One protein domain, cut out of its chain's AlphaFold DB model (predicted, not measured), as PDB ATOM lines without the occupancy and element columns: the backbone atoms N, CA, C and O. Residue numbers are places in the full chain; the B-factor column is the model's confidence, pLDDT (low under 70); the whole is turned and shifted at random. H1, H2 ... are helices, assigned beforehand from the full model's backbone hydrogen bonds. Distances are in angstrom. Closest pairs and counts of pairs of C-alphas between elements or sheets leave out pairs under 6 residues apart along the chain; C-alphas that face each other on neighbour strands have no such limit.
ATOM      1  N   SER A 173      55.224  45.218 -19.874       78.81
ATOM      2  CA  SER A 173      55.004  46.464 -19.140       78.81
ATOM      3  C   SER A 173      53.805  46.296 -18.209       78.81
ATOM      4  O   SER A 173      52.711  45.938 -18.647       78.81
ATOM      5  N   PHE A 174      53.993  46.582 -16.920       87.94
ATOM      6  CA  PHE A 174      52.897  46.630 -15.947       87.94
ATOM      7  C   PHE A 174      52.114  47.947 -16.014       87.94
ATOM      8  O   PHE A 174      51.002  48.033 -15.495       87.94
ATOM      9  N   GLU A 175      52.657  48.976 -16.669       89.62
ATOM     10  CA  GLU A 175      52.039  50.301 -16.756       89.62
ATOM     11  C   GLU A 175      50.598  50.260 -17.302       89.62
ATOM     12  O   GLU A 175      49.729  50.849 -16.654       89.62
ATOM     13  N   PRO A 176      50.274  49.544 -18.403       89.44
ATOM     14  CA  PRO A 176      48.898  49.443 -18.887       89.44
ATOM     15  C   PRO A 176      47.930  48.885 -17.839       89.44
ATOM     16  O   PRO A 176      46.811  49.384 -17.721       89.44
ATOM     17  N   LEU A 177      48.361  47.903 -17.040       93.06
ATOM     18  CA  LEU A 177      47.540  47.302 -15.987       93.06
ATOM     19  C   LEU A 177      47.264  48.302 -14.858       93.06
ATOM     20  O   LEU A 177      46.106  48.515 -14.499       93.06
ATOM     21  N   PHE A 178      48.307  48.964 -14.349       94.12
ATOM     22  CA  PHE A 178      48.189  49.951 -13.267       94.12
ATOM     23  C   PHE A 178      47.477  51.240 -13.694       94.12
ATOM     24  O   PHE A 178      46.836  51.887 -12.870       94.12
ATOM     25  N   ARG A 179      47.529  51.602 -14.981       94.56
ATOM     26  CA  ARG A 179      46.703  52.686 -15.539       94.56
ATOM     27  C   ARG A 179      45.240  52.290 -15.715       94.56
ATOM     28  O   ARG A 179      44.376  53.161 -15.723       94.56
ATOM     29  N   SER A 180      44.960  51.000 -15.891       95.12
ATOM     30  CA  SER A 180      43.610  50.509 -16.174       95.12
ATOM     31  C   SER A 180      42.812  50.170 -14.922       95.12
ATOM     32  O   SER A 180      41.587  50.267 -14.956       95.12
ATOM     33  N   LEU A 181      43.476  49.755 -13.840       95.44
ATOM     34  CA  LEU A 181      42.825  49.247 -12.635       95.44
ATOM     35  C   LEU A 181      43.414  49.867 -11.360       95.44
ATOM     36  O   LEU A 181      44.632  49.996 -11.247       95.44
ATOM     37  N   PRO A 182      42.579  50.173 -10.349       96.94
ATOM     38  CA  PRO A 182      43.071  50.528  -9.022       96.94
ATOM     39  C   PRO A 182      43.907  49.399  -8.412       96.94
ATOM     40  O   PRO A 182      43.585  48.219  -8.573       96.94
ATOM     41  N   VAL A 183      44.911  49.757  -7.606       96.62
ATOM     42  CA  VAL A 183      45.812  48.798  -6.933       96.62
ATOM     43  C   VAL A 183      45.044  47.721  -6.160       96.62
ATOM     44  O   VAL A 183      45.394  46.547  -6.224       96.62
ATOM     45  N   LYS A 184      43.947  48.086  -5.484       97.44
ATOM     46  CA  LYS A 184      43.102  47.123  -4.759       97.44
ATOM     47  C   LYS A 184      42.547  46.029  -5.679       97.44
ATOM     48  O   LYS A 184      42.576  44.860  -5.311       97.44
ATOM     49  N   SER A 185      42.082  46.392  -6.873       96.62
ATOM     50  CA  SER A 185      41.581  45.431  -7.861       96.62
ATOM     51  C   SER A 185      42.701  44.531  -8.378       96.62
ATOM     52  O   SER A 185      42.486  43.335  -8.541       96.62
ATOM     53  N   ILE A 186      43.905  45.078  -8.572       96.56
ATOM     54  CA  ILE A 186      45.088  44.307  -8.981       96.56
ATOM     55  C   ILE A 186      45.455  43.265  -7.916       96.56
ATOM     56  O   ILE A 186      45.713  42.117  -8.260       96.56
ATOM     57  N   LEU A 187      45.406  43.618  -6.627       96.56
ATOM     58  CA  LEU A 187      45.649  42.669  -5.532       96.56
ATOM     59  C   LEU A 187      44.594  41.555  -5.478       96.56
ATOM     60  O   LEU A 187      44.940  40.390  -5.289       96.56
ATOM     61  N   CYS A 188      43.314  41.883  -5.684       95.94
ATOM     62  CA  CYS A 188      42.253  40.875  -5.768       95.94
ATOM     63  C   CYS A 188      42.444  39.939  -6.969       95.94
ATOM     64  O   CYS A 188      42.238  38.732  -6.842       95.94
ATOM     65  N   LEU A 189      42.855  40.478  -8.120       94.75
ATOM     66  CA  LEU A 189      43.176  39.683  -9.302       94.75
ATOM     67  C   LEU A 189      44.370  38.773  -9.031       94.75
ATOM     68  O   LEU A 189      44.276  37.584  -9.293       94.75
ATOM     69  N   PHE A 190      45.442  39.290  -8.434       94.69
ATOM     70  CA  PHE A 190      46.601  38.493  -8.043       94.69
ATOM     71  C   PHE A 190      46.218  37.316  -7.131       94.69
ATOM     72  O   PHE A 190      46.577  36.180  -7.426       94.69
ATOM     73  N   ALA A 191      45.416  37.555  -6.088       95.50
ATOM     74  CA  ALA A 191      44.904  36.484  -5.228       95.50
ATOM     75  C   ALA A 191      44.039  35.475  -6.005       95.50
ATOM     76  O   ALA A 191      44.218  34.268  -5.868       95.50
ATOM     77  N   SER A 192      43.155  35.961  -6.883       94.88
ATOM     78  CA  SER A 192      42.327  35.106  -7.744       94.88
ATOM     79  C   SER A 192      43.175  34.231  -8.667       94.88
ATOM     80  O   SER A 192      42.811  33.085  -8.924       94.88
ATOM     81  N   LEU A 193      44.305  34.753  -9.154       93.19
ATOM     82  CA  LEU A 193      45.227  33.987  -9.978       93.19
ATOM     83  C   LEU A 193      45.921  32.885  -9.153       93.19
ATOM     84  O   LEU A 193      45.986  31.736  -9.576       93.19
ATOM     85  N   LEU A 194      46.392  33.191  -7.944       92.50
ATOM     86  CA  LEU A 194      47.002  32.181  -7.068       92.50
ATOM     87  C   LEU A 194      46.029  31.062  -6.659       92.50
ATOM     88  O   LEU A 194      46.457  29.950  -6.369       92.50
ATOM     89  N   GLU A 195      44.727  31.346  -6.666       93.19
ATOM     90  CA  GLU A 195      43.653  30.373  -6.436       93.19
ATOM     91  C   GLU A 195      43.175  29.651  -7.715       93.19
ATOM     92  O   GLU A 195      42.166  28.945  -7.674       93.19
ATOM     93  N   GLU A 196      43.837  29.856  -8.860       91.56
ATOM     94  CA  GLU A 196      43.450  29.295 -10.167       91.56
ATOM     95  C   GLU A 196      41.989  29.606 -10.561       91.56
ATOM     96  O   GLU A 196      41.292  28.815 -11.207       91.56
ATOM     97  N   ARG A 197      41.479  30.780 -10.165       93.00
ATOM     98  CA  ARG A 197      40.116  31.208 -10.507       93.00
ATOM     99  C   ARG A 197      39.999  31.530 -11.995       93.00
ATOM    100  O   ARG A 197      40.951  31.919 -12.666       93.00
ATOM    101  N   ARG A 198      38.769  31.448 -12.508       92.12
ATOM    102  CA  ARG A 198      38.442  31.890 -13.870       92.12
ATOM    103  C   ARG A 198      38.453  33.418 -13.926       92.12
ATOM    104  O   ARG A 198      37.636  34.058 -13.269       92.12
ATOM    105  N   VAL A 199      39.353  33.983 -14.725       92.38
ATOM    106  CA  VAL A 199      39.487  35.431 -14.937       92.38
ATOM    107  C   VAL A 199      39.176  35.753 -16.396       92.38
ATOM    108  O   VAL A 199      39.730  35.131 -17.299       92.38
ATOM    109  N   ILE A 200      38.294  36.728 -16.625       94.06
ATOM    110  CA  ILE A 200      37.922  37.208 -17.962       94.06
ATOM    111  C   ILE A 200      38.309  38.684 -18.061       94.06
ATOM    112  O   ILE A 200      37.848  39.504 -17.268       94.06
ATOM    113  N   GLY A 201      39.164  39.013 -19.030       93.31
ATOM    114  CA  GLY A 201      39.530  40.388 -19.359       93.31
ATOM    115  C   GLY A 201      38.610  40.961 -20.434       93.31
ATOM    116  O   GLY A 201      38.337  40.299 -21.431       93.31
ATOM    117  N   ILE A 202      38.156  42.199 -20.244       93.94
ATOM    118  CA  ILE A 202      37.357  42.946 -21.221       93.94
ATOM    119  C   ILE A 202      38.007  44.317 -21.394       93.94
ATOM    120  O   ILE A 202      38.316  44.994 -20.412       93.94
ATOM    121  N   ALA A 203      38.222  44.729 -22.639       94.31
ATOM    122  CA  ALA A 203      38.727  46.052 -22.969       94.31
ATOM    123  C   ALA A 203      38.133  46.527 -24.296       94.31
ATOM    124  O   ALA A 203      37.609  45.733 -25.070       94.31
ATOM    125  N   THR A 204      38.248  47.827 -24.554       92.75
ATOM    126  CA  THR A 204      37.798  48.456 -25.805       92.75
ATOM    127  C   THR A 204      38.760  48.235 -26.972       92.75
ATOM    128  O   THR A 204      38.367  48.441 -28.107       92.75
ATOM    129  N   THR A 205      40.017  47.866 -26.701       94.62
ATOM    130  CA  THR A 205      41.048  47.617 -27.722       94.62
ATOM    131  C   THR A 205      41.824  46.340 -27.399       94.62
ATOM    132  O   THR A 205      42.023  45.998 -26.224       94.62
ATOM    133  N   LEU A 206      42.307  45.643 -28.430       95.62
ATOM    134  CA  LEU A 206      43.111  44.426 -28.295       95.62
ATOM    135  C   LEU A 206      44.492  44.725 -27.714       95.62
ATOM    136  O   LEU A 206      45.025  43.920 -26.946       95.62
ATOM    137  N   ASN A 207      45.059  45.897 -28.021       93.88
ATOM    138  CA  ASN A 207      46.307  46.344 -27.400       93.88
ATOM    139  C   ASN A 207      46.167  46.411 -25.872       93.88
ATOM    140  O   ASN A 207      46.961  45.809 -25.145       93.88
ATOM    141  N   LYS A 208      45.118  47.080 -25.375       94.44
ATOM    142  CA  LYS A 208      44.876  47.218 -23.935       94.44
ATOM    143  C   LYS A 208      44.594  45.864 -23.291       94.44
ATOM    144  O   LYS A 208      45.146  45.578 -22.230       94.44
ATOM    145  N   LEU A 209      43.771  45.033 -23.934       95.38
ATOM    146  CA  LEU A 209      43.456  43.694 -23.443       95.38
ATOM    147  C   LEU A 209      44.724  42.846 -23.312       95.38
ATOM    148  O   LEU A 209      45.056  42.412 -22.213       95.38
ATOM    149  N   SER A 210      45.449  42.641 -24.412       93.75
ATOM    150  CA  SER A 210      46.621  41.764 -24.436       93.75
ATOM    151  C   SER A 210      47.711  42.245 -23.479       93.75
ATOM    152  O   SER A 210      48.181  41.461 -22.660       93.75
ATOM    153  N   THR A 211      48.060  43.535 -23.478       91.94
ATOM    154  CA  THR A 211      49.079  44.073 -22.557       91.94
ATOM    155  C   THR A 211      48.693  43.905 -21.086       91.94
ATOM    156  O   THR A 211      49.529  43.476 -20.291       91.94
ATOM    157  N   CYS A 212      47.427  44.139 -20.717       94.00
ATOM    158  CA  CYS A 212      46.955  43.894 -19.351       94.00
ATOM    159  C   CYS A 212      46.966  42.402 -18.994       94.00
ATOM    160  O   CYS A 212      47.380  42.051 -17.893       94.00
ATOM    161  N   MET A 213      46.547  41.515 -19.903       92.38
ATOM    162  CA  MET A 213      46.578  40.064 -19.671       92.38
ATOM    163  C   MET A 213      48.011  39.554 -19.480       92.38
ATOM    164  O   MET A 213      48.262  38.761 -18.573       92.38
ATOM    165  N   ASN A 214      48.961  40.052 -20.272       89.38
ATOM    166  CA  ASN A 214      50.375  39.710 -20.141       89.38
ATOM    167  C   ASN A 214      50.966  40.233 -18.821       89.38
ATOM    168  O   ASN A 214      51.657  39.487 -18.129       89.38
ATOM    169  N   ALA A 215      50.617  41.461 -18.417       90.81
ATOM    170  CA  ALA A 215      50.932  42.017 -17.095       90.81
ATOM    171  C   ALA A 215      50.391  41.159 -15.956       90.81
ATOM    172  O   ALA A 215      51.129  40.825 -15.034       90.81
ATOM    173  N   MET A 216      49.131  40.741 -16.034       90.25
ATOM    174  CA  MET A 216      48.532  39.881 -15.018       90.25
ATOM    175  C   MET A 216      49.209  38.512 -14.939       90.25
ATOM    176  O   MET A 216      49.509  38.053 -13.842       90.25
ATOM    177  N   ALA A 217      49.508  37.881 -16.077       88.31
ATOM    178  CA  ALA A 217      50.225  36.608 -16.104       88.31
ATOM    179  C   ALA A 217      51.644  36.720 -15.516       88.31
ATOM    180  O   ALA A 217      52.135  35.771 -14.913       88.31
ATOM    181  N   ALA A 218      52.287  37.882 -15.654       87.75
ATOM    182  CA  ALA A 218      53.598  38.158 -15.078       87.75
ATOM    183  C   ALA A 218      53.578  38.398 -13.561       87.75
ATOM    184  O   ALA A 218      54.588  38.153 -12.904       87.75
ATOM    185  N   LEU A 219      52.453  38.850 -12.986       88.75
ATOM    186  CA  LEU A 219      52.352  39.133 -11.545       88.75
ATOM    187  C   LEU A 219      52.634  37.906 -10.674       88.75
ATOM    188  O   LEU A 219      53.078  38.057  -9.542       88.75
ATOM    189  N   ILE A 220      52.362  36.707 -11.189       89.12
ATOM    190  CA  ILE A 220      52.546  35.452 -10.454       89.12
ATOM    191  C   ILE A 220      53.948  34.855 -10.602       89.12
ATOM    192  O   ILE A 220      54.184  33.764 -10.090       89.12
TER     193      ILE A 220
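This is residues 173 to 220 of the 230 residues of the protein "UDENN domain-containing protein" of Arcella intermedia (UniProt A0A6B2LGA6). Three helices are set at steep angles to one another, not side by side: the short H1 packs across the longest helix, H3, while the last residues of H3 come up to H2 partway along its length. From the far end of H2 an extended stretch, residues 195 to 205, runs back along the longest axis to the beginning of H3, and its two ends, Glu 195 and Thr 205, are the residues farthest apart. The printed part has 48 residues with three named helices, in the order H1, H2, H3 along the chain, and no named strand; the class is all helix. The whole is compact, with a radius of gyration of the C-alphas of 10.0 A, and rounded in outline, spanning 27 by 19 by 15 A along its three main axes.

The printed part begins with Ser 173 and Phe 174, which come before the first helix. H1 is residues 175 to 180, from Glu 175 to Ser 180; its first C-alpha is at (52.039, 50.301, -16.756), and it is 8.5 A long from first to last C-alpha. Leu 181 and Pro 182 follow. H2 is residues 183 to 194, from Val 183 to Leu 194, and is 16.7 A long; its C-alpha 183 is at (45.812, 48.798, -6.933) and its C-alpha 194 at (47.002, 32.181, -7.068), a run mostly along falling y. Residues 195 to 205 come between H2 and the last helix. H3 is residues 206 to 219, from Leu 206 to Leu 219, and is 19.8 A long. Its C-alpha 206 is at (43.111, 44.426, -28.295) and its C-alpha 219 at (52.352, 39.133, -11.545), with z rising along it. The printed part ends with Ile 220.

H1 touches H3, with 8 pairs of C-alphas within 8 A. Their closest C-alphas are those of Leu 177 and Cys 212, 4.8 A apart, and their centres are 9.1 A apart. The lines of H1 and H3 are about perpendicular, but only just, at 70.4 degrees. H1 and H2 are close but not clearly touching, with 1 pair of C-alphas within 8 A, those of Phe 178 and Ile 186, 7.7 A apart. The lines of H1 and H2 are about perpendicular, at 74 degrees, and their centres are 13.5 A apart. H2 and H3 only just touch, with 3 pairs of C-alphas within 8 A. H2 touches H3 with residues 189 to 190 alone, and H3 touches H2 with residues 216 to 219 alone. The closest C-alphas of H2 and H3 are those of Phe 190 and Leu 219, 6.8 A apart. H2 and H3 run the same way at a steep tilt of 66 degrees, with their centres 13.6 A apart. In H1, H2 and H3 every pair of backbone O of residue i and N of residue i+4 is within hydrogen-bond range.

The two C-alphas farthest apart are those of Glu 195 and Thr 205, at 27.5 A. The C-alphas of the first and last printed residues, Ser 173 and Ile 220, are 14.2 A apart. The link from H1 to H2, with 2 residues between them, is tight. The link from H2 to H3, with 11 residues between them, is long. The printed part has no cut and runs from residue 173 to residue 220 in a full chain of 230 residues. The mean pLDDT of the printed part is 92.9, and no printed residue is under 70. The mean pLDDT is 93 for H1, 95 for H2 and 92 for H3.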